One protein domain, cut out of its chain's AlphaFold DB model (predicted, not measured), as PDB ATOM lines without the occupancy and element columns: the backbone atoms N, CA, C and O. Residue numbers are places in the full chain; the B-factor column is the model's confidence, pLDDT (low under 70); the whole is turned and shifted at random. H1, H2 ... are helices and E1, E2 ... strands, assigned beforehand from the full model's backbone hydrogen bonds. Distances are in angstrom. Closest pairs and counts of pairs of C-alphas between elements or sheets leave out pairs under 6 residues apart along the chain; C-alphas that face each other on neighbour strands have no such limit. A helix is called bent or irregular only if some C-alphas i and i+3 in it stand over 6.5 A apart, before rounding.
ATOM      1  N   GLY A  26      70.627   1.094   0.946       88.50
ATOM      2  CA  GLY A  26      70.451   2.461   1.427       88.50
ATOM      3  C   GLY A  26      70.904   2.655   2.877       88.50
ATOM      4  O   GLY A  26      71.714   1.865   3.379       88.50
ATOM      5  N   PRO A  27      70.388   3.696   3.557       92.81
ATOM      6  CA  PRO A  27      70.723   3.963   4.947       92.81
ATOM      7  C   PRO A  27      70.241   2.822   5.842       92.81
ATOM      8  O   PRO A  27      69.163   2.269   5.624       92.81
ATOM      9  N   LEU A  28      71.044   2.486   6.845       92.50
ATOM     10  CA  LEU A  28      70.706   1.565   7.918       92.50
ATOM     11  C   LEU A  28      70.967   2.258   9.251       92.50
ATOM     12  O   LEU A  28      72.091   2.678   9.532       92.50
ATOM     13  N   THR A  29      69.933   2.320  10.074       95.31
ATOM     14  CA  THR A  29      69.965   2.806  11.441       95.31
ATOM     15  C   THR A  29      69.952   1.610  12.386       95.31
ATOM     16  O   THR A  29      69.038   0.784  12.377       95.31
ATOM     17  N   ILE A  30      70.967   1.529  13.237       94.50
ATOM     18  CA  ILE A  30      71.046   0.581  14.343       94.50
ATOM     19  C   ILE A  30      70.903   1.382  15.632       94.50
ATOM     20  O   ILE A  30      71.654   2.328  15.845       94.50
ATOM     21  N   ARG A  31      69.952   1.016  16.490       95.94
ATOM     22  CA  ARG A  31      69.718   1.669  17.783       95.94
ATOM     23  C   ARG A  31      69.704   0.607  18.871       95.94
ATOM     24  O   ARG A  31      68.840  -0.264  18.871       95.94
ATOM     25  N   THR A  32      70.680   0.633  19.771       95.31
ATOM     26  CA  THR A  32      70.880  -0.446  20.749       95.31
ATOM     27  C   THR A  32      71.583   0.057  22.001       95.31
ATOM     28  O   THR A  32      72.378   0.993  21.950       95.31
ATOM     29  N   TRP A  33      71.295  -0.583  23.129       95.62
ATOM     30  CA  TRP A  33      72.010  -0.343  24.372       95.62
ATOM     31  C   TRP A  33      73.342  -1.071  24.352       95.62
ATOM     32  O   TRP A  33      73.353  -2.294  24.308       95.62
ATOM     33  N   VAL A  34      74.449  -0.345  24.439       94.00
ATOM     34  CA  VAL A  34      75.793  -0.877  24.671       94.00
ATOM     35  C   VAL A  34      76.019  -0.944  26.180       94.00
ATOM     36  O   VAL A  34      76.232   0.076  26.826       94.00
ATOM     37  N   THR A  35      75.894  -2.135  26.752       94.69
ATOM     38  CA  THR A  35      75.853  -2.414  28.192       94.69
ATOM     39  C   THR A  35      77.210  -2.869  28.715       94.69
ATOM     40  O   THR A  35      77.855  -3.727  28.115       94.69
ATOM     41  N   VAL A  36      77.609  -2.326  29.862       94.19
ATOM     42  CA  VAL A  36      78.787  -2.748  30.625       94.19
ATOM     43  C   VAL A  36      78.558  -4.152  31.176       94.19
ATOM     44  O   VAL A  36      77.534  -4.407  31.807       94.19
ATOM     45  N   VAL A  37      79.515  -5.054  30.968       94.69
ATOM     46  CA  VAL A  37      79.534  -6.403  31.544       94.69
ATOM     47  C   VAL A  37      80.258  -6.323  32.892       94.69
ATOM     48  O   VAL A  37      81.489  -6.231  32.895       94.69
ATOM     49  N   PRO A  38      79.554  -6.326  34.043       92.69
ATOM     50  CA  PRO A  38      80.162  -5.948  35.323       92.69
ATOM     51  C   PRO A  38      81.315  -6.860  35.753       92.69
ATOM     52  O   PRO A  38      82.316  -6.380  36.272       92.69
ATOM     53  N   ASP A  39      81.201  -8.164  35.490       93.00
ATOM     54  CA  ASP A  39      82.204  -9.162  35.887       93.00
ATOM     55  C   ASP A  39      83.472  -9.139  35.014       93.00
ATOM     56  O   ASP A  39      84.498  -9.711  35.385       93.00
ATOM     57  N   GLU A  40      83.406  -8.481  33.858       93.31
ATOM     58  CA  GLU A  40      84.511  -8.337  32.904       93.31
ATOM     59  C   GLU A  40      85.025  -6.893  32.835       93.31
ATOM     60  O   GLU A  40      85.940  -6.601  32.071       93.31
ATOM     61  N   SER A  41      84.447  -5.994  33.635       94.06
ATOM     62  CA  SER A  41      84.800  -4.579  33.660       94.06
ATOM     63  C   SER A  41      85.465  -4.200  34.977       94.06
ATOM     64  O   SER A  41      85.133  -4.709  36.048       94.06
ATOM     65  N   ALA A  42      86.399  -3.262  34.912       94.81
ATOM     66  CA  ALA A  42      87.082  -2.711  36.068       94.81
ATOM     67  C   ALA A  42      87.141  -1.188  35.973       94.81
ATOM     68  O   ALA A  42      87.148  -0.603  34.895       94.81
ATOM     69  N   GLY A  43      87.208  -0.529  37.123       94.69
ATOM     70  CA  GLY A  43      87.352   0.916  37.178       94.69
ATOM     71  C   GLY A  43      88.170   1.344  38.378       94.69
ATOM     72  O   GLY A  43      88.116   0.712  39.436       94.69
ATOM     73  N   THR A  44      88.918   2.430  38.232       96.38
ATOM     74  CA  THR A  44      89.622   3.074  39.339       96.38
ATOM     75  C   THR A  44      89.456   4.584  39.296       96.38
ATOM     76  O   THR A  44      89.308   5.170  38.227       96.38
ATOM     77  N   VAL A  45      89.486   5.199  40.478       93.81
ATOM     78  CA  VAL A  45      89.499   6.648  40.681       93.81
ATOM     79  C   VAL A  45      90.724   7.014  41.510       93.81
ATOM     80  O   VAL A  45      90.935   6.464  42.592       93.81
ATOM     81  N   THR A  46      91.512   7.969  41.037       94.25
ATOM     82  CA  THR A  46      92.693   8.491  41.723       94.25
ATOM     83  C   THR A  46      92.447   9.941  42.111       94.25
ATOM     84  O   THR A  46      92.252  10.795  41.254       94.25
ATOM     85  N   LEU A  47      92.475  10.234  43.413       91.50
ATOM     86  CA  LEU A  47      92.326  11.591  43.944       91.50
ATOM     87  C   LEU A  47      93.703  12.195  44.243       91.50
ATOM     88  O   LEU A  47      94.443  11.637  45.051       91.50
ATOM     89  N   ASN A  48      94.028  13.351  43.657       91.00
ATOM     90  CA  ASN A  48      95.223  14.145  43.972       91.00
ATOM     91  C   ASN A  48      96.541  13.336  43.983       91.00
ATOM     92  O   ASN A  48      97.331  13.431  44.926       91.00
ATOM     93  N   ASN A  49      96.765  12.511  42.951       90.25
ATOM     94  CA  ASN A  49      97.908  11.588  42.835       90.25
ATOM     95  C   ASN A  49      98.019  10.555  43.979       90.25
ATOM     96  O   ASN A  49      99.106  10.057  44.282       90.25
ATOM     97  N   GLY A  50      96.908  10.270  44.662       93.38
ATOM     98  CA  GLY A  50      96.817   9.263  45.711       93.38
ATOM     99  C   GLY A  50      96.875   7.827  45.182       93.38
ATOM    100  O   GLY A  50      97.139   7.570  44.012       93.38
ATOM    101  N   ALA A  51      96.617   6.863  46.067       95.88
ATOM    102  CA  ALA A  51      96.444   5.476  45.646       95.88
ATOM    103  C   ALA A  51      95.115   5.323  44.874       95.88
ATOM    104  O   ALA A  51      94.102   5.839  45.356       95.88
ATOM    105  N   PRO A  52      95.090   4.595  43.742       96.75
ATOM    106  CA  PRO A  52      93.855   4.327  43.015       96.75
ATOM    107  C   PRO A  52      92.836   3.590  43.890       96.75
ATOM    108  O   PRO A  52      93.157   2.600  44.556       96.75
ATOM    109  N   LEU A  53      91.595   4.065  43.875       97.12
ATOM    110  CA  LEU A  53      90.455   3.466  44.556       97.12
ATOM    111  C   LEU A  53      89.606   2.720  43.533       97.12
ATOM    112  O   LEU A  53      89.157   3.309  42.555       97.12
ATOM    113  N   ALA A  54      89.372   1.429  43.755       97.31
ATOM    114  CA  ALA A  54      88.545   0.634  42.856       97.31
ATOM    115  C   ALA A  54      87.079   1.096  42.881       97.31
ATOM    116  O   ALA A  54      86.510   1.333  43.953       97.31
ATOM    117  N   ILE A  55      86.470   1.156  41.700       96.56
ATOM    118  CA  ILE A  55      85.031   1.326  41.519       96.56
ATOM    119  C   ILE A  55      84.397  -0.059  41.618       96.56
ATOM    120  O   ILE A  55      84.653  -0.948  40.811       96.56
ATOM    121  N   GLN A  56      83.592  -0.257  42.649       97.06
ATOM    122  CA  GLN A  56      82.828  -1.472  42.890       97.06
ATOM    123  C   GLN A  56      81.468  -1.360  42.210       97.06
ATOM    124  O   GLN A  56      80.940  -0.257  42.077       97.06
ATOM    125  N   ARG A  57      80.871  -2.501  41.844       95.31
ATOM    126  CA  ARG A  57      79.506  -2.558  41.283       95.31
ATOM    127  C   ARG A  57      79.339  -1.638  40.066       95.31
ATOM    128  O   ARG A  57      78.286  -1.039  39.882       95.31
ATOM    129  N   LEU A  58      80.411  -1.487  39.284       96.06
ATOM    130  CA  LEU A  58      80.390  -0.695  38.066       96.06
ATOM    131  C   LEU A  58      79.450  -1.370  37.067       96.06
ATOM    132  O   LEU A  58      79.647  -2.526  36.700       96.06
ATOM    133  N   GLY A  59      78.431  -0.639  36.646       96.19
ATOM    134  CA  GLY A  59      77.446  -1.101  35.684       96.19
ATOM    135  C   GLY A  59      76.823   0.072  34.948       96.19
ATOM    136  O   GLY A  59      77.047   1.236  35.285       96.19
ATOM    137  N   GLY A  60      76.041  -0.240  33.922       95.56
ATOM    138  CA  GLY A  60      75.398   0.774  33.104       95.56
ATOM    139  C   GLY A  60      75.402   0.447  31.623       95.56
ATOM    140  O   GLY A  60      75.769  -0.657  31.222       95.56
ATOM    141  N   ALA A  61      74.968   1.402  30.812       95.44
ATOM    142  CA  ALA A  61      74.950   1.290  29.365       95.44
ATOM    143  C   ALA A  61      74.865   2.662  28.686       95.44
ATOM    144  O   ALA A  61      74.511   3.666  29.308       95.44
ATOM    145  N   PHE A  62      75.116   2.662  27.382       94.44
ATOM    146  CA  PHE A  62      74.938   3.796  26.482       94.44
ATOM    147  C   PHE A  62      73.926   3.407  25.404       94.44
ATOM    148  O   PHE A  62      74.085   2.366  24.767       94.44
ATOM    149  N   LEU A  63      72.892   4.207  25.171       96.12
ATOM    150  CA  LEU A  63      72.002   4.026  24.033       96.12
ATOM    151  C   LEU A  63      72.673   4.617  22.796       96.12
ATOM    152  O   LEU A  63      72.690   5.831  22.613       96.12
ATOM    153  N   ALA A  64      73.232   3.756  21.955       95.12
ATOM    154  CA  ALA A  64      73.902   4.166  20.736       95.12
ATOM    155  C   ALA A  64      72.944   4.107  19.547       95.12
ATOM    156  O   ALA A  64      72.256   3.104  19.331       95.12
ATOM    157  N   LYS A  65      72.972   5.156  18.729       96.12
ATOM    158  CA  LYS A  65      72.351   5.224  17.414       96.12
ATOM    159  C   LYS A  65      73.443   5.352  16.365       96.12
ATOM    160  O   LYS A  65      74.127   6.366  16.268       96.12
ATOM    161  N   VAL A  66      73.601   4.300  15.576       95.31
ATOM    162  CA  VAL A  66      74.583   4.198  14.503       95.31
ATOM    163  C   VAL A  66      73.861   4.290  13.168       95.31
ATOM    164  O   VAL A  66      72.912   3.546  12.930       95.31
ATOM    165  N   GLN A  67      74.311   5.180  12.289       95.94
ATOM    166  CA  GLN A  67      73.771   5.318  10.938       95.94
ATOM    167  C   GLN A  67      74.874   5.103   9.911       95.94
ATOM    168  O   GLN A  67      75.873   5.822   9.916       95.94
ATOM    169  N   ILE A  68      74.679   4.130   9.026       93.56
ATOM    170  CA  ILE A  68      75.618   3.782   7.954       93.56
ATOM    171  C   ILE A  68      74.900   3.748   6.606       93.56
ATOM    172  O   ILE A  68      73.709   3.443   6.546       93.56
ATOM    173  N   ASP A  69      75.621   4.016   5.516       92.00
ATOM    174  CA  ASP A  69      75.109   3.786   4.163       92.00
ATOM    175  C   ASP A  69      75.594   2.431   3.645       92.00
ATOM    176  O   ASP A  69      76.767   2.217   3.337       92.00
ATOM    177  N   THR A  70      74.669   1.483   3.546       88.62
ATOM    178  CA  THR A  70      75.008   0.122   3.130       88.62
ATOM    179  C   THR A  70      75.313   0.025   1.640       88.62
ATOM    180  O   THR A  70      75.905  -0.971   1.233       88.62
ATOM    181  N   THR A  71      74.977   1.026   0.813       87.31
ATOM    182  CA  THR A  71      75.305   1.022  -0.629       87.31
ATOM    183  C   THR A  71      76.812   0.934  -0.889       87.31
ATOM    184  O   THR A  71      77.231   0.400  -1.918       87.31
ATOM    185  N   GLU A  72      77.624   1.355   0.081       84.94
ATOM    186  CA  GLU A  72      79.087   1.351   0.023       84.94
ATOM    187  C   GLU A  72      79.729   0.040   0.515       84.94
ATOM    188  O   GLU A  72      80.950  -0.115   0.434       84.94
ATOM    189  N   LEU A  73      78.933  -0.937   0.974       82.94
ATOM    190  CA  LEU A  73      79.415  -2.170   1.622       82.94
ATOM    191  C   LEU A  73      80.403  -2.971   0.760       82.94
ATOM    192  O   LEU A  73      81.276  -3.654   1.285       82.94
ATOM    193  N   LEU A  74      80.278  -2.896  -0.569       82.25
ATOM    194  CA  LEU A  74      81.147  -3.611  -1.513       82.25
ATOM    195  C   LEU A  74      82.361  -2.791  -1.981       82.25
ATOM    196  O   LEU A  74      83.244  -3.346  -2.635       82.25
ATOM    197  N   SER A  75      82.408  -1.486  -1.693       84.62
ATOM    198  CA  SER A  75      83.470  -0.581  -2.160       84.62
ATOM    199  C   SER A  75      84.618  -0.379  -1.169       84.62
ATOM    200  O   SER A  75      85.647   0.177  -1.552       84.62
ATOM    201  N   GLY A  76      84.480  -0.846   0.073       86.31
ATOM    202  CA  GLY A  76      85.497  -0.709   1.112       86.31
ATOM    203  C   GLY A  76      84.878  -0.613   2.507       86.31
ATOM    204  O   GLY A  76      83.731  -1.024   2.688       86.31
ATOM    205  N   PRO A  77      85.624  -0.081   3.492       89.81
ATOM    206  CA  PRO A  77      85.082   0.209   4.812       89.81
ATOM    207  C   PRO A  77      83.902   1.178   4.714       89.81
ATOM    208  O   PRO A  77      84.020   2.241   4.103       89.81
ATOM    209  N   VAL A  78      82.786   0.817   5.339       91.00
ATOM    210  CA  VAL A  78      81.576   1.637   5.371       91.00
ATOM    211  C   VAL A  78      81.756   2.741   6.396       91.00
ATOM    212  O   VAL A  78      82.099   2.474   7.548       91.00
ATOM    213  N   GLN A  79      81.521   3.979   5.979       93.50
ATOM    214  CA  GLN A  79      81.536   5.128   6.873       93.50
ATOM    215  C   GLN A  79      80.128   5.419   7.388       93.50
ATOM    216  O   GLN A  79      79.125   5.181   6.713       93.50
ATOM    217  N   GLY A  80      80.056   5.951   8.601       95.25
ATOM    218  CA  GLY A  80      78.800   6.330   9.218       95.25
ATOM    219  C   GLY A  80      78.971   7.308  10.362       95.25
ATOM    220  O   GLY A  80      80.061   7.814  10.639       95.25
ATOM    221  N   THR A  81      77.863   7.542  11.048       97.06
ATOM    222  CA  THR A  81      77.794   8.377  12.246       97.06
ATOM    223  C   THR A  81      77.356   7.546  13.439       97.06
ATOM    224  O   THR A  81      76.680   6.525  13.286       97.06
ATOM    225  N   ILE A  82      77.768   7.983  14.621       96.12
ATOM    226  CA  ILE A  82      77.327   7.441  15.900       96.12
ATOM    227  C   ILE A  82      76.908   8.600  16.803       96.12
ATOM    228  O   ILE A  82      77.580   9.627  16.855       96.12
ATOM    229  N   GLU A  83      75.790   8.426  17.490       96.19
ATOM    230  CA  GLU A  83      75.224   9.343  18.478       96.19
ATOM    231  C   GLU A  83      74.905   8.526  19.735       96.19
ATOM    232  O   GLU A  83      74.348   7.430  19.621       96.19
ATOM    233  N   LEU A  84      75.270   9.016  20.921       95.44
ATOM    234  CA  LEU A  84      74.775   8.454  22.176       95.44
ATOM    235  C   LEU A  84      73.562   9.269  22.615       95.44
ATOM    236  O   LEU A  84      73.687  10.427  22.999       95.44
ATOM    237  N   GLU A  85      72.388   8.656  22.529       95.44
ATOM    238  CA  GLU A  85      71.112   9.297  22.863       95.44
ATOM    239  C   GLU A  85      70.814   9.252  24.369       95.44
ATOM    240  O   GLU A  85      69.981  10.012  24.853       95.44
ATOM    241  N   ASP A  86      71.463   8.345  25.103       96.06
ATOM    242  CA  ASP A  86      71.347   8.202  26.555       96.06
ATOM    243  C   ASP A  86      72.632   7.555  27.090       96.06
ATOM    244  O   ASP A  86      73.156   6.610  26.496       96.06
ATOM    245  N   VAL A  87      73.150   8.044  28.211       95.94
ATOM    246  CA  VAL A  87      74.273   7.443  28.930       95.94
ATOM    247  C   VAL A  87      73.864   7.240  30.377       95.94
ATOM    248  O   VAL A  87      73.416   8.170  31.043       95.94
ATOM    249  N   ARG A  88      74.031   6.022  30.890       96.50
ATOM    250  CA  ARG A  88      73.728   5.698  32.285       96.50
ATOM    251  C   ARG A  88      74.819   4.812  32.834       96.50
ATOM    252  O   ARG A  88      74.836   3.622  32.541       96.50
ATOM    253  N   LEU A  89      75.707   5.370  33.641       96.44
ATOM    254  CA  LEU A  89      76.731   4.623  34.364       96.44
ATOM    255  C   LEU A  89      76.560   4.850  35.858       96.44
ATOM    256  O   LEU A  89      76.342   5.977  36.305       96.44
ATOM    257  N   ALA A  90      76.691   3.780  36.631       97.38
ATOM    258  CA  ALA A  90      76.685   3.841  38.079       97.38
ATOM    259  C   ALA A  90      77.747   2.911  38.664       97.38
ATOM    260  O   ALA A  90      78.096   1.881  38.090       97.38
ATOM    261  N   GLY A  91      78.247   3.271  39.836       97.06
ATOM    262  CA  GLY A  91      79.160   2.449  40.609       97.06
ATOM    263  C   GLY A  91      79.275   2.952  42.039       97.06
ATOM    264  O   GLY A  91      78.612   3.904  42.446       97.06
ATOM    265  N   PHE A  92      80.132   2.314  42.820       97.38
ATOM    266  CA  PHE A  92      80.389   2.686  44.201       97.38
ATOM    267  C   PHE A  92      81.887   2.746  44.465       97.38
ATOM    268  O   PHE A  92      82.607   1.780  44.225       97.38
ATOM    269  N   VAL A  93      82.367   3.857  45.012       96.75
ATOM    270  CA  VAL A  93      83.782   4.037  45.329       96.75
ATOM    271  C   VAL A  93      83.974   4.087  46.841       96.75
ATOM    272  O   VAL A  93      83.324   4.843  47.568       96.75
ATOM    273  N   GLY A  94      84.887   3.249  47.333       94.50
ATOM    274  CA  GLY A  94      85.265   3.219  48.743       94.50
ATOM    275  C   GLY A  94      85.987   4.494  49.202       94.50
ATOM    276  O   GLY A  94      86.149   5.460  48.463       94.50
ATOM    277  N   GLY A  95      86.448   4.506  50.455       90.44
ATOM    278  CA  GLY A  95      87.266   5.618  50.965       90.44
ATOM    279  C   GLY A  95      86.497   6.918  51.227       90.44
ATOM    280  O   GLY A  95      87.112   7.974  51.308       90.44
ATOM    281  N   GLY A  96      85.170   6.844  51.381       90.56
ATOM    282  CA  GLY A  96      84.317   7.999  51.682       90.56
ATOM    283  C   GLY A  96      83.775   8.735  50.455       90.56
ATOM    284  O   GLY A  96      83.067   9.717  50.638       90.56
ATOM    285  N   ILE A  97      84.064   8.264  49.235       92.62
ATOM    286  CA  ILE A  97      83.514   8.848  48.002       92.62
ATOM    287  C   ILE A  97      82.035   8.471  47.824       92.62
ATOM    288  O   ILE A  97      81.213   9.327  47.507       92.62
ATOM    289  N   GLY A  98      81.683   7.208  48.086       95.75
ATOM    290  CA  GLY A  98      80.304   6.727  48.020       95.75
ATOM    291  C   GLY A  98      79.852   6.381  46.595       95.75
ATOM    292  O   GLY A  98      80.688   6.015  45.764       95.75
ATOM    293  N   PRO A  99      78.539   6.441  46.310       97.25
ATOM    294  CA  PRO A  99      78.001   6.220  44.971       97.25
ATOM    295  C   PRO A  99      78.625   7.164  43.936       97.25
ATOM    296  O   PRO A  99      78.971   8.301  44.252       97.25
ATOM    297  N   LEU A 100      78.756   6.691  42.706       95.62
ATOM    298  CA  LEU A 100      79.237   7.418  41.535       95.62
ATOM    299  C   LEU A 100      78.197   7.245  40.429       95.62
ATOM    300  O   LEU A 100      77.802   6.114  40.150       95.62
ATOM    301  N   CYS A 101      77.807   8.338  39.785       96.69
ATOM    302  CA  CYS A 101      76.945   8.344  38.609       96.69
ATOM    303  C   CYS A 101      77.635   9.103  37.482       96.69
ATOM    304  O   CYS A 101      78.260  10.134  37.737       96.69
ATOM    305  N   ALA A 102      77.466   8.638  36.249       95.38
ATOM    306  CA  ALA A 102      77.744   9.432  35.063       95.38
ATOM    307  C   ALA A 102      76.605   9.299  34.047       95.38
ATOM    308  O   ALA A 102      76.040   8.214  33.880       95.38
ATOM    309  N   TRP A 103      76.252  10.408  33.402       96.69
ATOM    310  CA  TRP A 103      75.152  10.499  32.443       96.69
ATOM    311  C   TRP A 103      75.471  11.487  31.327       96.69
ATOM    312  O   TRP A 103      76.398  12.275  31.465       96.69
ATOM    313  N   GLY A 104      74.754  11.429  30.210       95.56
ATOM    314  CA  GLY A 104      74.993  12.309  29.068       95.56
ATOM    315  C   GLY A 104      74.597  13.738  29.404       95.56
ATOM    316  O   GLY A 104      73.597  13.943  30.097       95.56
ATOM    317  N   ASP A 105      75.368  14.720  28.938       94.69
ATOM    318  CA  ASP A 105      74.998  16.122  29.115       94.69
ATOM    319  C   ASP A 105      73.802  16.476  28.206       94.69
ATOM    320  O   ASP A 105      73.919  16.440  26.982       94.69
ATOM    321  N   PRO A 106      72.631  16.869  28.742       89.69
ATOM    322  CA  PRO A 106      71.517  17.308  27.903       89.69
ATOM    323  C   PRO A 106      71.831  18.566  27.076       89.69
ATOM    324  O   PRO A 106      71.113  18.862  26.116       89.69
ATOM    325  N   ALA A 107      72.856  19.341  27.455       90.94
ATOM    326  CA  ALA A 107      73.300  20.525  26.725       90.94
ATOM    327  C   ALA A 107      74.230  20.200  25.541       90.94
ATOM    328  O   ALA A 107      74.340  21.027  24.629       90.94
ATOM    329  N   GLY A 108      74.849  19.014  25.526       88.94
ATOM    330  CA  GLY A 108      75.856  18.623  24.544       88.94
ATOM    331  C   GLY A 108      75.722  17.163  24.112       88.94
ATOM    332  O   GLY A 108      75.786  16.228  24.901       88.94
ATOM    333  N   ALA A 109      75.508  16.946  22.813       89.31
ATOM    334  CA  ALA A 109      75.331  15.598  22.289       89.31
ATOM    335  C   ALA A 109      76.678  14.872  22.179       89.31
ATOM    336  O   ALA A 109      77.582  15.326  21.476       89.31
ATOM    337  N   SER A 110      76.762  13.685  22.777       94.44
ATOM    338  CA  SER A 110      77.858  12.753  22.523       94.44
ATOM    339  C   SER A 110      77.726  12.177  21.107       94.44
ATOM    340  O   SER A 110      76.800  11.412  20.830       94.44
ATOM    341  N   ALA A 111      78.626  12.535  20.190       96.94
ATOM    342  CA  ALA A 111      78.513  12.163  18.777       96.94
ATOM    343  C   ALA A 111      79.867  12.008  18.072       96.94
ATOM    344  O   ALA A 111      80.912  12.446  18.551       96.94
ATOM    345  N   GLY A 112      79.859  11.336  16.919       96.62
ATOM    346  CA  GLY A 112      81.081  11.038  16.188       96.62
ATOM    347  C   GLY A 112      80.887  10.227  14.912       96.62
ATOM    348  O   GLY A 112      79.817  10.216  14.301       96.62
ATOM    349  N   THR A 113      81.954   9.553  14.490       96.62
ATOM    350  CA  THR A 113      82.007   8.762  13.258       96.62
ATOM    351  C   THR A 113      82.259   7.292  13.548       96.62
ATOM    352  O   THR A 113      82.916   6.929  14.523       96.62
ATOM    353  N   VAL A 114      81.749   6.428  12.677       94.81
ATOM    354  CA  VAL A 114      82.040   4.994  12.697       94.81
ATOM    355  C   VAL A 114      82.616   4.574  11.350       94.81
ATOM    356  O   VAL A 114      82.162   5.021  10.300       94.81
ATOM    357  N   THR A 115      83.618   3.703  11.382       93.25
ATOM    358  CA  THR A 115      84.164   3.018  10.215       93.25
ATOM    359  C   THR A 115      84.006   1.517  10.425       93.25
ATOM    360  O   THR A 115      84.577   0.949  11.355       93.25
ATOM    361  N   LEU A 116      83.248   0.861   9.549       90.06
ATOM    362  CA  LEU A 116      83.011  -0.578   9.591       90.06
ATOM    363  C   LEU A 116      83.730  -1.266   8.430       90.06
ATOM    364  O   LEU A 116      83.291  -1.182   7.283       90.06
ATOM    365  N   ASP A 117      84.817  -1.980   8.714       89.00
ATOM    366  CA  ASP A 117      85.502  -2.802   7.711       89.00
ATOM    367  C   ASP A 117      84.990  -4.248   7.728       89.00
ATOM    368  O   ASP A 117      85.602  -5.161   8.286       89.00
ATOM    369  N   ILE A 118      83.830  -4.440   7.100       83.31
ATOM    370  CA  ILE A 118      83.062  -5.694   7.121       83.31
ATOM    371  C   ILE A 118      83.696  -6.787   6.237       83.31
ATOM    372  O   ILE A 118      83.479  -7.980   6.479       83.31
ATOM    373  N   LEU A 119      84.472  -6.395   5.213       83.00
ATOM    374  CA  LEU A 119      85.041  -7.298   4.201       83.00
ATOM    375  C   LEU A 119      86.571  -7.412   4.258       83.00
ATOM    376  O   LEU A 119      87.116  -8.467   3.931       83.00
ATOM    377  N   GLY A 120      87.272  -6.333   4.612       73.44
ATOM    378  CA  GLY A 120      88.729  -6.227   4.533       73.44
ATOM    379  C   GLY A 120      89.466  -6.765   5.756       73.44
ATOM    380  O   GLY A 120      90.660  -7.055   5.668       73.44
ATOM    381  N   GLY A 121      88.769  -6.937   6.885       71.00
ATOM    382  CA  GLY A 121      89.370  -7.390   8.141       71.00
ATOM    383  C   GLY A 121      90.366  -6.393   8.749       71.00
ATOM    384  O   GLY A 121      91.078  -6.750   9.683       71.00
ATOM    385  N   GLY A 122      90.419  -5.154   8.246       70.81
ATOM    386  CA  GLY A 122      91.259  -4.048   8.711       70.81
ATOM    387  C   GLY A 122      90.839  -3.451  10.057       70.81
ATOM    388  O   GLY A 122      91.468  -2.500  10.515       70.81
ATOM    389  N   GLY A 123      89.837  -4.047  10.708       81.50
ATOM    390  CA  GLY A 123      89.299  -3.624  11.994       81.50
ATOM    391  C   GLY A 123      88.230  -2.549  11.829       81.50
ATOM    392  O   GLY A 123      88.369  -1.628  11.030       81.50
ATOM    393  N   SER A 124      87.149  -2.681  12.593       89.44
ATOM    394  CA  SER A 124      86.122  -1.644  12.691       89.44
ATOM    395  C   SER A 124      86.431  -0.730  13.879       89.44
ATOM    396  O   SER A 124      86.962  -1.184  14.897       89.44
ATOM    397  N   SER A 125      86.110   0.555  13.768       91.62
ATOM    398  CA  SER A 125      86.332   1.534  14.833       91.62
ATOM    399  C   SER A 125      85.233   2.586  14.882       91.62
ATOM    400  O   SER A 125      84.557   2.847  13.888       91.62
ATOM    401  N   ALA A 126      85.062   3.208  16.043       92.44
ATOM    402  CA  ALA A 126      84.253   4.407  16.201       92.44
ATOM    403  C   ALA A 126      85.077   5.485  16.903       92.44
ATOM    404  O   ALA A 126      85.780   5.190  17.864       92.44
ATOM    405  N   ASN A 127      85.006   6.720  16.419       94.06
ATOM    406  CA  ASN A 127      85.607   7.887  17.057       94.06
ATOM    407  C   ASN A 127      84.475   8.785  17.531       94.06
ATOM    408  O   ASN A 127      83.644   9.183  16.720       94.06
ATOM    409  N   LEU A 128      84.440   9.089  18.819       94.44
ATOM    410  CA  LEU A 128      83.326   9.759  19.470       94.44
ATOM    411  C   LEU A 128      83.852  10.885  20.354       94.44
ATOM    412  O   LEU A 128      84.827  10.688  21.074       94.44
ATOM    413  N   VAL A 129      83.182  12.031  20.334       94.88
ATOM    414  CA  VAL A 129      83.283  13.004  21.422       94.88
ATOM    415  C   VAL A 129      82.237  12.605  22.453       94.88
ATOM    416  O   VAL A 129      81.042  12.624  22.164       94.88
ATOM    417  N   LEU A 130      82.695  12.161  23.617       92.62
ATOM    418  CA  LEU A 130      81.861  11.925  24.783       92.62
ATOM    419  C   LEU A 130      81.695  13.236  25.529       92.62
ATOM    420  O   LEU A 130      82.687  13.827  25.940       92.62
ATOM    421  N   ASP A 131      80.448  13.628  25.721       94.69
ATOM    422  CA  ASP A 131      80.036  14.750  26.548       94.69
ATOM    423  C   ASP A 131      79.114  14.216  27.648       94.69
ATOM    424  O   ASP A 131      77.967  13.812  27.401       94.69
ATOM    425  N   ILE A 132      79.683  14.070  28.842       94.38
ATOM    426  CA  ILE A 132      79.023  13.447  29.987       94.38
ATOM    427  C   ILE A 132      79.209  14.294  31.240       94.38
ATOM    428  O   ILE A 132      80.202  14.993  31.428       94.38
ATOM    429  N   ARG A 133      78.270  14.163  32.167       94.38
ATOM    430  CA  ARG A 133      78.333  14.719  33.514       94.38
ATOM    431  C   ARG A 133      78.585  13.595  34.503       94.38
ATOM    432  O   ARG A 133      78.095  12.481  34.326       94.38
ATOM    433  N   ALA A 134      79.336  13.884  35.557       93.50
ATOM    434  CA  ALA A 134      79.616  12.946  36.634       93.50
ATOM    435  C   ALA A 134      79.289  13.548  38.003       93.50
ATOM    436  O   ALA A 134      79.503  14.734  38.263       93.50
ATOM    437  N   PHE A 135      78.790  12.706  38.907       94.44
ATOM    438  CA  PHE A 135      78.435  13.091  40.267       94.44
ATOM    439  C   PHE A 135      78.734  11.973  41.257       94.44
ATOM    440  O   PHE A 135      78.626  10.793  40.932       94.44
ATOM    441  N   THR A 136      79.121  12.340  42.477       95.12
ATOM    442  CA  THR A 136      79.477  11.375  43.525       95.12
ATOM    443  C   THR A 136      78.743  11.668  44.824       95.12
ATOM    444  O   THR A 136      78.325  12.801  45.061       95.12
ATOM    445  N   GLY A 137      78.650  10.675  45.709       94.94
ATOM    446  CA  GLY A 137      78.131  10.863  47.065       94.94
ATOM    447  C   GLY A 137      78.922  11.905  47.863       94.94
ATOM    448  O   GLY A 137      78.351  12.634  48.669       94.94
ATOM    449  N   LEU A 138      80.225  12.037  47.605       92.50
ATOM    450  CA  LEU A 138      81.056  13.098  48.173       92.50
ATOM    451  C   LEU A 138      80.633  14.478  47.667       92.50
ATOM    452  O   LEU A 138      80.526  15.412  48.460       92.50
ATOM    453  N   SER A 139      80.385  14.603  46.361       92.69
ATOM    454  CA  SER A 139      79.897  15.845  45.755       92.69
ATOM    455  C   SER A 139      78.568  16.271  46.378       92.69
ATOM    456  O   SER A 139      78.434  17.428  46.773       92.69
ATOM    457  N   ASP A 140      77.640  15.327  46.555       95.25
ATOM    458  CA  ASP A 140      76.354  15.555  47.223       95.25
ATOM    459  C   ASP A 140      76.529  16.015  48.678       95.25
ATOM    460  O   ASP A 140      76.004  17.053  49.083       95.25
ATOM    461  N   ALA A 141      77.371  15.316  49.447       94.88
ATOM    462  CA  ALA A 141      77.629  15.633  50.852       94.88
ATOM    463  C   ALA A 141      78.191  17.051  51.073       94.88
ATOM    464  O   ALA A 141      77.998  17.633  52.144       94.88
ATOM    465  N   PHE A 142      78.878  17.612  50.075       93.50
ATOM    466  CA  PHE A 142      79.424  18.970  50.112       93.50
ATOM    467  C   PHE A 142      78.608  19.996  49.310       93.50
ATOM    468  O   PHE A 142      78.995  21.165  49.273       93.50
ATOM    469  N   GLY A 143      77.485  19.599  48.699       94.44
ATOM    470  CA  GLY A 143      76.654  20.481  47.877       94.44
ATOM    471  C   GLY A 143      77.387  21.029  46.648       94.44
ATOM    472  O   GLY A 143      77.194  22.187  46.276       94.44
ATOM    473  N   LEU A 144      78.276  20.230  46.059       92.50
ATOM    474  CA  LEU A 144      79.008  20.583  44.846       92.50
ATOM    475  C   LEU A 144      78.133  20.327  43.613       92.50
ATOM    476  O   LEU A 144      77.277  19.448  43.658       92.50
ATOM    477  N   PRO A 145      78.315  21.068  42.511       93.44
ATOM    478  CA  PRO A 145      77.648  20.741  41.257       93.44
ATOM    479  C   PRO A 145      78.250  19.471  40.620       93.44
ATOM    480  O   PRO A 145      79.382  19.100  40.949       93.44
ATOM    481  N   PRO A 146      77.532  18.816  39.689       93.38
ATOM    482  CA  PRO A 146      78.114  17.812  38.804       93.38
ATOM    483  C   PRO A 146      79.268  18.374  37.979       93.38
ATOM    484  O   PRO A 146      79.241  19.546  37.600       93.38
ATOM    485  N   THR A 147      80.247  17.525  37.677       91.19
ATOM    486  CA  THR A 147      81.381  17.896  36.829       91.19
ATOM    487  C   THR A 147      81.128  17.457  35.394       91.19
ATOM    488  O   THR A 147      80.739  16.316  35.162       91.19
ATOM    489  N   GLU A 148      81.359  18.359  34.444       91.50
ATOM    490  CA  GLU A 148      81.296  18.093  33.003       91.50
ATOM    491  C   GLU A 148      82.620  17.484  32.519       91.50
ATOM    492  O   GLU A 148      83.706  17.861  32.974       91.50
ATOM    493  N   LEU A 149      82.522  16.504  31.626       89.19
ATOM    494  CA  LEU A 149      83.625  15.734  31.070       89.19
ATOM    495  C   LEU A 149      83.432  15.645  29.556       89.19
ATOM    496  O   LEU A 149      82.564  14.914  29.082       89.19
ATOM    497  N   GLU A 150      84.286  16.348  28.818       91.25
ATOM    498  CA  GLU A 150      84.349  16.266  27.360       91.25
ATOM    499  C   GLU A 150      85.624  15.518  26.949       91.25
ATOM    500  O   GLU A 150      86.737  15.916  27.310       91.25
ATOM    501  N   GLN A 151      85.481  14.412  26.215       88.62
ATOM    502  CA  GLN A 151      86.610  13.573  25.823       88.62
ATOM    503  C   GLN A 151      86.448  12.967  24.428       88.62
ATOM    504  O   GLN A 151      85.439  12.343  24.114       88.62
ATOM    505  N   GLU A 152      87.507  13.034  23.620       91.06
ATOM    506  CA  GLU A 152      87.622  12.218  22.410       91.06
ATOM    507  C   GLU A 152      88.005  10.774  22.766       91.06
ATOM    508  O   GLU A 152      89.051  10.521  23.369       91.06
ATOM    509  N   VAL A 153      87.165   9.816  22.372       89.00
ATOM    510  CA  VAL A 153      87.379   8.382  22.590       89.00
ATOM    511  C   VAL A 153      87.322   7.632  21.266       89.00
ATOM    512  O   VAL A 153      86.390   7.782  20.474       89.00
ATOM    513  N   THR A 154      88.318   6.775  21.043       89.00
ATOM    514  CA  THR A 154      88.328   5.822  19.932       89.00
ATOM    515  C   THR A 154      88.016   4.426  20.453       89.00
ATOM    516  O   THR A 154      88.810   3.811  21.161       89.00
ATOM    517  N   PHE A 155      86.878   3.891  20.034       85.69
ATOM    518  CA  PHE A 155      86.480   2.514  20.271       85.69
ATOM    519  C   PHE A 155      87.037   1.625  19.171       85.69
ATOM    520  O   PHE A 155      86.733   1.816  17.991       85.69
ATOM    521  N   SER A 156      87.800   0.598  19.543       85.69
ATOM    522  CA  SER A 156      87.956  -0.544  18.649       85.69
ATOM    523  C   SER A 156      86.670  -1.357  18.718       85.69
ATOM    524  O   SER A 156      86.258  -1.766  19.796       85.69
ATOM    525  N   LEU A 157      86.040  -1.622  17.579       81.19
ATOM    526  CA  LEU A 157      84.950  -2.600  17.473       81.19
ATOM    527  C   LEU A 157      85.515  -4.007  17.171       81.19
ATOM    528  O   LEU A 157      84.802  -4.924  16.759       81.19
ATOM    529  N   GLY A 158      86.835  -4.163  17.352       70.94
ATOM    530  CA  GLY A 158      87.597  -5.377  17.111       70.94
ATOM    531  C   GLY A 158      87.480  -5.896  15.676       70.94
ATOM    532  O   GLY A 158      87.212  -5.161  14.722       70.94
ATOM    533  N   GLY A 159      87.678  -7.209  15.537       67.12
ATOM    534  CA  GLY A 159      87.270  -7.974  14.354       67.12
ATOM    535  C   GLY A 159      85.846  -8.535  14.462       67.12
ATOM    536  O   GLY A 159      85.477  -9.386  13.658       67.12
ATOM    537  N   GLY A 160      85.075  -8.127  15.482       62.19
ATOM    538  CA  GLY A 160      83.778  -8.723  15.822       62.19
ATOM    539  C   GLY A 160      82.660  -8.367  14.841       62.19
ATOM    540  O   GLY A 160      81.770  -9.181  14.594       62.19
ATOM    541  N   LEU A 161      82.740  -7.197  14.205       78.00
ATOM    542  CA  LEU A 161      81.818  -6.786  13.146       78.00
ATOM    543  C   LEU A 161      82.260  -7.371  11.805       78.00
ATOM    544  O   LEU A 161      82.939  -6.735  11.002       78.00
ATOM    545  N   SER A 162      81.870  -8.623  11.586       80.19
ATOM    546  CA  SER A 162      82.053  -9.328  10.323       80.19
ATOM    547  C   SER A 162      80.739  -9.415   9.549       80.19
ATOM    548  O   SER A 162      79.646  -9.201  10.084       80.19
ATOM    549  N   THR A 163      80.833  -9.812   8.279       80.00
ATOM    550  CA  THR A 163      79.650 -10.159   7.474       80.00
ATOM    551  C   THR A 163      78.801 -11.236   8.162       80.00
ATOM    552  O   THR A 163      77.576 -11.213   8.068       80.00
ATOM    553  N   GLU A 164      79.427 -12.177   8.875       82.94
ATOM    554  CA  GLU A 164      78.731 -13.270   9.560       82.94
ATOM    555  C   GLU A 164      77.933 -12.760  10.758       82.94
ATOM    556  O   GLU A 164      76.786 -13.170  10.933       82.94
ATOM    557  N   THR A 165      78.492 -11.825  11.531       85.62
ATOM    558  CA  THR A 165      77.808 -11.184  12.665       85.62
ATOM    559  C   THR A 165      76.601 -10.385  12.184       85.62
ATOM    560  O   THR A 165      75.513 -10.511  12.739       85.62
ATOM    561  N   LEU A 166      76.752  -9.624  11.094       84.31
ATOM    562  CA  LEU A 166      75.648  -8.856  10.521       84.31
ATOM    563  C   LEU A 166      74.556  -9.758   9.925       84.31
ATOM    564  O   LEU A 166      73.367  -9.508  10.108       84.31
ATOM    565  N   LEU A 167      74.942 -10.844   9.250       84.00
ATOM    566  CA  LEU A 167      74.002 -11.861   8.770       84.00
ATOM    567  C   LEU A 167      73.292 -12.579   9.922       84.00
ATOM    568  O   LEU A 167      72.116 -12.919   9.795       84.00
ATOM    569  N   ALA A 168      73.986 -12.831  11.031       87.81
ATOM    570  CA  ALA A 168      73.388 -13.413  12.225       87.81
ATOM    571  C   ALA A 168      72.360 -12.458  12.846       87.81
ATOM    572  O   ALA A 168      71.258 -12.907  13.153       87.81
ATOM    573  N   ALA A 169      72.677 -11.162  12.936       88.25
ATOM    574  CA  ALA A 169      71.751 -10.118  13.374       88.25
ATOM    575  C   ALA A 169      70.515 -10.026  12.461       88.25
ATOM    576  O   ALA A 169      69.382 -10.019  12.933       88.25
ATOM    577  N   LEU A 170      70.706 -10.056  11.135       87.12
ATOM    578  CA  LEU A 170      69.594 -10.056  10.173       87.12
ATOM    579  C   LEU A 170      68.673 -11.264  10.360       87.12
ATOM    580  O   LEU A 170      67.460 -11.116  10.363       87.12
ATOM    581  N   ARG A 171      69.244 -12.460  10.538       87.31
ATOM    582  CA  ARG A 171      68.478 -13.703  10.745       87.31
ATOM    583  C   ARG A 171      67.829 -13.797  12.119       87.31
ATOM    584  O   ARG A 171      66.934 -14.619  12.309       87.31
ATOM    585  N   SER A 172      68.357 -13.074  13.101       88.69
ATOM    586  CA  SER A 172      67.779 -13.018  14.436       88.69
ATOM    587  C   SER A 172      66.723 -11.925  14.545       88.69
ATOM    588  O   SER A 172      65.908 -12.024  15.453       88.69
ATOM    589  N   GLY A 173      66.741 -10.916  13.665       86.56
ATOM    590  CA  GLY A 173      65.927  -9.705  13.775       86.56
ATOM    591  C   GLY A 173      66.379  -8.750  14.876       86.56
ATOM    592  O   GLY A 173      65.627  -7.857  15.250       86.56
ATOM    593  N   SER A 174      67.563  -8.962  15.451       89.19
ATOM    594  CA  SER A 174      68.061  -8.200  16.595       89.19
ATOM    595  C   SER A 174      69.495  -7.746  16.371       89.19
ATOM    596  O   SER A 174      70.297  -8.456  15.766       89.19
ATOM    597  N   ALA A 175      69.831  -6.580  16.918       86.81
ATOM    598  CA  ALA A 175      71.201  -6.091  16.953       86.81
ATOM    599  C   ALA A 175      72.054  -6.783  18.033       86.81
ATOM    600  O   ALA A 175      73.248  -6.512  18.093       86.81
ATOM    601  N   ASP A 176      71.486  -7.632  18.898       84.38
ATOM    602  CA  ASP A 176      72.183  -8.195  20.067       84.38
ATOM    603  C   ASP A 176      73.535  -8.846  19.709       84.38
ATOM    604  O   ASP A 176      73.632  -9.690  18.813       84.38
ATOM    605  N   GLY A 177      74.585  -8.457  20.436       81.81
ATOM    606  CA  GLY A 177      75.962  -8.925  20.240       81.81
ATOM    607  C   GLY A 177      76.729  -8.295  19.068       81.81
ATOM    608  O   GLY A 177      77.924  -8.558  18.931       81.81
ATOM    609  N   LEU A 178      76.100  -7.452  18.241       84.25
ATOM    610  CA  LEU A 178      76.743  -6.778  17.107       84.25
ATOM    611  C   LEU A 178      77.920  -5.874  17.515       84.25
ATOM    612  O   LEU A 178      78.883  -5.760  16.764       84.25
ATOM    613  N   PHE A 179      77.858  -5.253  18.694       83.56
ATOM    614  CA  PHE A 179      78.861  -4.307  19.197       83.56
ATOM    615  C   PHE A 179      79.575  -4.807  20.454       83.56
ATOM    616  O   PHE A 179      80.051  -4.004  21.256       83.56
ATOM    617  N   ALA A 180      79.652  -6.125  20.647       83.69
ATOM    618  CA  ALA A 180      80.435  -6.680  21.742       83.69
ATOM    619  C   ALA A 180      81.922  -6.322  21.567       83.69
ATOM    620  O   ALA A 180      82.537  -6.663  20.554       83.69
ATOM    621  N   THR A 181      82.493  -5.607  22.535       85.38
ATOM    622  CA  THR A 181      83.877  -5.123  22.481       85.38
ATOM    623  C   THR A 181      84.437  -4.827  23.876       85.38
ATOM    624  O   THR A 181      83.735  -4.934  24.872       85.38
ATOM    625  N   THR A 182      85.707  -4.441  23.954       85.31
ATOM    626  CA  THR A 182      86.353  -3.901  25.155       85.31
ATOM    627  C   THR A 182      86.863  -2.495  24.865       85.31
ATOM    628  O   THR A 182      87.422  -2.261  23.789       85.31
ATOM    629  N   ALA A 183      86.716  -1.572  25.808       85.81
ATOM    630  CA  ALA A 183      87.145  -0.190  25.651       85.81
ATOM    631  C   ALA A 183      87.780   0.347  26.937       85.81
ATOM    632  O   ALA A 183      87.241   0.167  28.026       85.81
ATOM    633  N   LEU A 184      88.912   1.037  26.784       86.25
ATOM    634  CA  LEU A 184      89.583   1.750  27.864       86.25
ATOM    635  C   LEU A 184      89.181   3.226  27.810       86.25
ATOM    636  O   LEU A 184      89.353   3.876  26.779       86.25
ATOM    637  N   PHE A 185      88.686   3.748  28.926       85.19
ATOM    638  CA  PHE A 185      88.361   5.155  29.109       85.19
ATOM    639  C   PHE A 185      89.268   5.722  30.188       85.19
ATOM    640  O   PHE A 185      89.284   5.231  31.314       85.19
ATOM    641  N   GLU A 186      90.002   6.770  29.852       86.56
ATOM    642  CA  GLU A 186      90.872   7.474  30.788       86.56
ATOM    643  C   GLU A 186      90.485   8.936  30.772       86.56
ATOM    644  O   GLU A 186      90.609   9.569  29.735       86.56
ATOM    645  N   GLY A 187      90.062   9.504  31.890       83.75
ATOM    646  CA  GLY A 187      89.768  10.926  31.918       83.75
ATOM    647  C   GLY A 187      90.201  11.580  33.208       83.75
ATOM    648  O   GLY A 187      90.472  10.931  34.219       83.75
ATOM    649  N   ALA A 188      90.310  12.899  33.135       86.31
ATOM    650  CA  ALA A 188      90.694  13.745  34.243       86.31
ATOM    651  C   ALA A 188      89.587  14.762  34.504       86.31
ATOM    652  O   ALA A 188      88.922  15.244  33.590       86.31
ATOM    653  N   SER A 189      89.391  15.075  35.773       83.88
ATOM    654  CA  SER A 189      88.339  15.939  36.276       83.88
ATOM    655  C   SER A 189      88.815  16.682  37.517       83.88
ATOM    656  O   SER A 189      89.943  16.505  37.980       83.88
ATOM    657  N   GLU A 190      87.932  17.484  38.096       83.38
ATOM    658  CA  GLU A 190      88.146  18.131  39.378       83.38
ATOM    659  C   GLU A 190      86.922  17.913  40.275       83.38
ATOM    660  O   GLU A 190      85.786  18.176  39.878       83.38
ATOM    661  N   ILE A 191      87.150  17.432  41.499       74.62
ATOM    662  CA  ILE A 191      86.125  17.313  42.540       74.62
ATOM    663  C   ILE A 191      86.584  18.159  43.722       74.62
ATOM    664  O   ILE A 191      87.596  17.864  44.353       74.62
ATOM    665  N   ALA A 192      85.836  19.219  44.033       77.19
ATOM    666  CA  ALA A 192      86.101  20.100  45.175       77.19
ATOM    667  C   ALA A 192      87.490  20.778  45.177       77.19
ATOM    668  O   ALA A 192      88.071  20.967  46.246       77.19
ATOM    669  N   GLY A 193      88.056  21.129  44.017       80.88
ATOM    670  CA  GLY A 193      89.425  21.662  43.960       80.88
ATOM    671  C   GLY A 193      90.510  20.603  43.770       80.88
ATOM    672  O   GLY A 193      91.680  20.953  43.609       80.88
ATOM    673  N   PHE A 194      90.164  19.314  43.842       84.00
ATOM    674  CA  PHE A 194      91.131  18.225  43.755       84.00
ATOM    675  C   PHE A 194      91.088  17.576  42.376       84.00
ATOM    676  O   PHE A 194      90.005  17.170  41.950       84.00
ATOM    677  N   PRO A 195      92.240  17.418  41.701       89.31
ATOM    678  CA  PRO A 195      92.285  16.698  40.442       89.31
ATOM    679  C   PRO A 195      91.931  15.234  40.691       89.31
ATOM    680  O   PRO A 195      92.420  14.608  41.642       89.31
ATOM    681  N   VAL A 196      91.065  14.710  39.838       88.38
ATOM    682  CA  VAL A 196      90.572  13.340  39.883       88.38
ATOM    683  C   VAL A 196      90.830  12.702  38.538       88.38
ATOM    684  O   VAL A 196      90.401  13.227  37.521       88.38
ATOM    685  N   GLU A 197      91.506  11.566  38.534       92.00
ATOM    686  CA  GLU A 197      91.688  10.754  37.334       92.00
ATOM    687  C   GLU A 197      90.831   9.501  37.458       92.00
ATOM    688  O   GLU A 197      90.793   8.873  38.518       92.00
ATOM    689  N   PHE A 198      90.141   9.131  36.390       90.88
ATOM    690  CA  PHE A 198      89.395   7.887  36.298       90.88
ATOM    691  C   PHE A 198      89.948   7.041  35.160       90.88
ATOM    692  O   PHE A 198      90.272   7.549  34.089       90.88
ATOM    693  N   VAL A 199      90.042   5.738  35.408       92.38
ATOM    694  CA  VAL A 199      90.423   4.738  34.409       92.38
ATOM    695  C   VAL A 199      89.381   3.636  34.456       92.38
ATOM    696  O   VAL A 199      89.237   2.989  35.495       92.38
ATOM    697  N   LEU A 200      88.652   3.440  33.362       91.69
ATOM    698  CA  LEU A 200      87.630   2.411  33.203       91.69
ATOM    699  C   LEU A 200      88.051   1.458  32.088       91.69
ATOM    700  O   LEU A 200      88.179   1.868  30.941       91.69
ATOM    701  N   ASP A 201      88.240   0.192  32.425       92.00
ATOM    702  CA  ASP A 201      88.410  -0.897  31.469       92.00
ATOM    703  C   ASP A 201      87.059  -1.602  31.345       92.00
ATOM    704  O   ASP A 201      86.641  -2.323  32.254       92.00
ATOM    705  N   LEU A 202      86.309  -1.288  30.289       90.44
ATOM    706  CA  LEU A 202      84.930  -1.734  30.120       90.44
ATOM    707  C   LEU A 202      84.854  -2.845  29.083       90.44
ATOM    708  O   LEU A 202      85.109  -2.622  27.899       90.44
ATOM    709  N   ALA A 203      84.393  -4.015  29.509       90.25
ATOM    710  CA  ALA A 203      83.811  -4.989  28.603       90.25
ATOM    711  C   ALA A 203      82.373  -4.566  28.296       90.25
ATOM    712  O   ALA A 203      81.566  -4.319  29.193       90.25
ATOM    713  N   LEU A 204      82.058  -4.458  27.013       89.12
ATOM    714  CA  LEU A 204      80.792  -3.972  26.499       89.12
ATOM    715  C   LEU A 204      80.123  -5.075  25.679       89.12
ATOM    716  O   LEU A 204      80.752  -5.742  24.861       89.12
ATOM    717  N   THR A 205      78.824  -5.236  25.868       90.38
ATOM    718  CA  THR A 205      77.945  -6.017  24.993       90.38
ATOM    719  C   THR A 205      76.817  -5.120  24.519       90.38
ATOM    720  O   THR A 205      76.709  -3.991  24.984       90.38
ATOM    721  N   ASN A 206      75.955  -5.569  23.614       88.62
ATOM    722  CA  ASN A 206      74.777  -4.784  23.273       88.62
ATOM    723  C   ASN A 206      73.489  -5.595  23.289       88.62
ATOM    724  O   ASN A 206      73.497  -6.806  23.059       88.62
ATOM    725  N   GLY A 207      72.400  -4.897  23.599       90.31
ATOM    726  CA  GLY A 207      71.116  -5.489  23.917       90.31
ATOM    727  C   GLY A 207      69.921  -4.609  23.558       90.31
ATOM    728  O   GLY A 207      70.034  -3.413  23.268       90.31
ATOM    729  N   ALA A 208      68.744  -5.220  23.635       91.06
ATOM    730  CA  ALA A 208      67.454  -4.563  23.451       91.06
ATOM    731  C   ALA A 208      66.923  -3.829  24.701       91.06
ATOM    732  O   ALA A 208      65.898  -3.158  24.619       91.06
ATOM    733  N   ARG A 209      67.557  -3.960  25.872       94.94
ATOM    734  CA  ARG A 209      67.021  -3.446  27.144       94.94
ATOM    735  C   ARG A 209      67.944  -2.408  27.781       94.94
ATOM    736  O   ARG A 209      69.157  -2.541  27.627       94.94
ATOM    737  N   PRO A 210      67.384  -1.427  28.513       94.44
ATOM    738  CA  PRO A 210      68.169  -0.520  29.339       94.44
ATOM    739  C   PRO A 210      68.940  -1.290  30.425       94.44
ATOM    740  O   PRO A 210      68.564  -2.415  30.778       94.44
ATOM    741  N   PRO A 211      70.004  -0.692  30.982       94.19
ATOM    742  CA  PRO A 211      70.771  -1.310  32.050       94.19
ATOM    743  C   PRO A 211      69.935  -1.406  33.329       94.19
ATOM    744  O   PRO A 211      69.148  -0.512  33.648       94.19
ATOM    745  N   VAL A 212      70.142  -2.484  34.083       92.12
ATOM    746  CA  VAL A 212      69.546  -2.673  35.410       92.12
ATOM    747  C   VAL A 212      70.565  -2.259  36.461       92.12
ATOM    748  O   VAL A 212      71.724  -2.668  36.402       92.12
ATOM    749  N   PHE A 213      70.122  -1.465  37.431       92.75
ATOM    750  CA  PHE A 213      70.942  -1.013  38.548       92.75
ATOM    751  C   PHE A 213      70.446  -1.608  39.859       92.75
ATOM    752  O   PHE A 213      69.254  -1.881  40.028       92.75
ATOM    753  N   ASP A 214      71.361  -1.757  40.811       93.69
ATOM    754  CA  ASP A 214      70.993  -2.037  42.193       93.69
ATOM    755  C   ASP A 214      70.149  -0.888  42.769       93.69
ATOM    756  O   ASP A 214      70.347   0.280  42.428       93.69
ATOM    757  N   ALA A 215      69.218  -1.214  43.669       93.06
ATOM    758  CA  ALA A 215      68.197  -0.276  44.140       93.06
ATOM    759  C   ALA A 215      68.764   0.998  44.798       93.06
ATOM    760  O   ALA A 215      68.231   2.079  44.572       93.06
ATOM    761  N   ASP A 216      69.844   0.893  45.572       95.12
ATOM    762  CA  ASP A 216      70.520   2.027  46.223       95.12
ATOM    763  C   ASP A 216      71.268   2.921  45.224       95.12
ATOM    764  O   ASP A 216      71.264   4.144  45.360       95.12
ATOM    765  N   LEU A 217      71.884   2.334  44.192       95.88
ATOM    766  CA  LEU A 217      72.495   3.109  43.109       95.88
ATOM    767  C   LEU A 217      71.426   3.805  42.272       95.88
ATOM    768  O   LEU A 217      71.615   4.952  41.884       95.88
ATOM    769  N   LEU A 218      70.295   3.143  42.023       94.31
ATOM    770  CA  LEU A 218      69.176   3.741  41.306       94.31
ATOM    771  C   LEU A 218      68.510   4.864  42.111       94.31
ATOM    772  O   LEU A 218      68.142   5.878  41.530       94.31
ATOM    773  N   GLU A 219      68.387   4.718  43.431       95.25
ATOM    774  CA  GLU A 219      67.877   5.775  44.313       95.25
ATOM    775  C   GLU A 219      68.743   7.040  44.225       95.25
ATOM    776  O   GLU A 219      68.212   8.145  44.126       95.25
ATOM    777  N   PHE A 220      70.070   6.879  44.192       96.88
ATOM    778  CA  PHE A 220      71.005   7.998  44.091       96.88
ATOM    779  C   PHE A 220      71.120   8.566  42.661       96.88
ATOM    780  O   PHE A 220      71.028   9.776  42.469       96.88
ATOM    781  N   CYS A 221      71.297   7.716  41.644       97.06
ATOM    782  CA  CYS A 221      71.545   8.141  40.260       97.06
ATOM    783  C   CYS A 221      70.271   8.429  39.452       97.06
ATOM    784  O   CYS A 221      70.334   9.132  38.446       97.06
ATOM    785  N   GLY A 222      69.114   7.903  39.860       94.69
ATOM    786  CA  GLY A 222      67.853   8.008  39.121       94.69
ATOM    787  C   GLY A 222      67.443   9.445  38.778       94.69
ATOM    788  O   GLY A 222      67.166   9.710  37.606       94.69
ATOM    789  N   PRO A 223      67.458  10.394  39.737       95.38
ATOM    790  CA  PRO A 223      67.163  11.797  39.450       95.38
ATOM    791  C   PRO A 223      68.115  12.433  38.428       95.38
ATOM    792  O   PRO A 223      67.680  13.276  37.650       95.38
ATOM    793  N   LEU A 224      69.385  12.014  38.407       96.31
ATOM    794  CA  LEU A 224      70.396  12.516  37.471       96.31
ATOM    795  C   LEU A 224      70.172  11.939  36.069       96.31
ATOM    796  O   LEU A 224      70.176  12.673  35.088       96.31
ATOM    797  N   PHE A 225      69.877  10.638  35.966       95.56
ATOM    798  CA  PHE A 225      69.530  10.010  34.687       95.56
ATOM    799  C   PHE A 225      68.285  10.636  34.052       95.56
ATOM    800  O   PHE A 225      68.234  10.772  32.831       95.56
ATOM    801  N   ALA A 226      67.313  11.051  34.870       92.81
ATOM    802  CA  ALA A 226      66.093  11.704  34.406       92.81
ATOM    803  C   ALA A 226      66.336  13.072  33.737       92.81
ATOM    804  O   ALA A 226      65.465  13.541  33.003       92.81
ATOM    805  N   GLU A 227      67.505  13.700  33.927       94.62
ATOM    806  CA  GLU A 227      67.869  14.942  33.230       94.62
ATOM    807  C   GLU A 227      67.963  14.761  31.705       94.62
ATOM    808  O   GLU A 227      67.691  15.702  30.962       94.62
ATOM    809  N   GLN A 228      68.286  13.552  31.230       93.25
ATOM    810  CA  GLN A 228      68.350  13.212  29.798       93.25
ATOM    811  C   GLN A 228      66.962  12.977  29.176       93.25
ATOM    812  O   GLN A 228      66.822  12.808  27.965       93.25
ATOM    813  N   GLY A 229      65.921  12.970  30.007       90.12
ATOM    814  CA  GLY A 229      64.544  12.732  29.614       90.12
ATOM    815  C   GLY A 229      63.920  11.548  30.358       90.12
ATOM    816  O   GLY A 229      64.613  10.626  30.791       90.12
ATOM    817  N   PRO A 230      62.584  11.544  30.500       84.88
ATOM    818  CA  PRO A 230      61.867  10.512  31.251       84.88
ATOM    819  C   PRO A 230      61.633   9.225  30.440       84.88
ATOM    820  O   PRO A 230      61.193   8.216  30.986       84.88
TER     821      PRO A 230
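This is residues 26 to 230 of the 391 residues of an uncharacterized protein of Deltaproteobacteria bacterium (UniProt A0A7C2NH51). The ten strands wrap round into one long, nearly closed barrel, with a seam where the edge strands E8 and E9 come side by side without pairing. H3 packs on the outside of the wall along E4 and E5; H1 sits at one end of the barrel, and H2 lies off the sheet near the other. The printed part has 205 residues, with three named helices and ten named strands in the order E1 E2 E3 E4 E5 E6 E7 H1 E8 H2 E9 E10 H3, and its class is mixed. The branched sheet is antiparallel, and the whole is compact, with a radius of gyration of the C-alphas of 17.6 A and spans of 56 by 33 by 32 A.

The sheet is twisted, with C-alphas up to 10.5 A off its best plane. E3, residues 53 to 69, has E1, residues 27 to 36, and E2, residues 42 to 47, on one side and E4, residues 78 to 93, on the other side; N 34 and O 62, N 45 and O 53, and N 61 and O 88 are within hydrogen-bond range, each at 2.8 A. On the other side of E4 from E3 lie E5, residues 98 to 104, and E6, residues 110 to 116, with N 93 and O 98, and N 84 and O 110, each at 2.8 A. E2 E3 E4 E5 form a meander, each strand the antiparallel neighbour and hairpin partner of the one before. E7, residues 125 to 136, has E5 and E6 on one side, with N 101 and O 135, and N 113 and O 127, each at 2.8 A, and E8, residues 147 to 156, on the other side, with N 130 and O 151 at 2.8 A; E6 and E7 are a hairpin. E10, residues 194 to 207, has E1 and E2 on one side, with N 35 and O 205 at 2.7 A and N 42 and O 201 at 2.8 A, and its hairpin partner E9, residues 181 to 191, on the other side, with N 183 and O 202 at 2.8 A. The closest C-alphas of E8 and E9 are those of Phe 155 and Ala 183, 6.1 A apart. H3, residues 215 to 228, is on the sheet at a height of 8.4 A, over E4 and E5 and along the strands, at 26 degrees to E5 on the local plane; its closest C-alphas to E5 are those of Cys 221 and Cys 101, 5.7 A apart. H1, residues 137 to 141, is on the same face, over none of the strands; H2, residues 163 to 172, is not on the sheet. Every O i to N i+4 pair is within hydrogen-bond range in H1 and H2, and 6 of 10 in H3, which is irregular, with C-alphas 220 and 223 7.1 A apart.

E1 begins at C-alpha 27 (70.723, 3.963, 4.947). E3 is 43.2 A long and bends by 76 degrees at residue 57; E4 is 40.1 A and E10 36.8 A. H3, 19.7 A long, ends at C-alpha 228 (68.350, 13.212, 29.798).

The C-alphas of Leu 74 and Phe 142, the two farthest apart, are 56.4 A apart. The printed part has no cut and no long link. Its mean pLDDT is 90.8, and residues 159 to 160 are under 70.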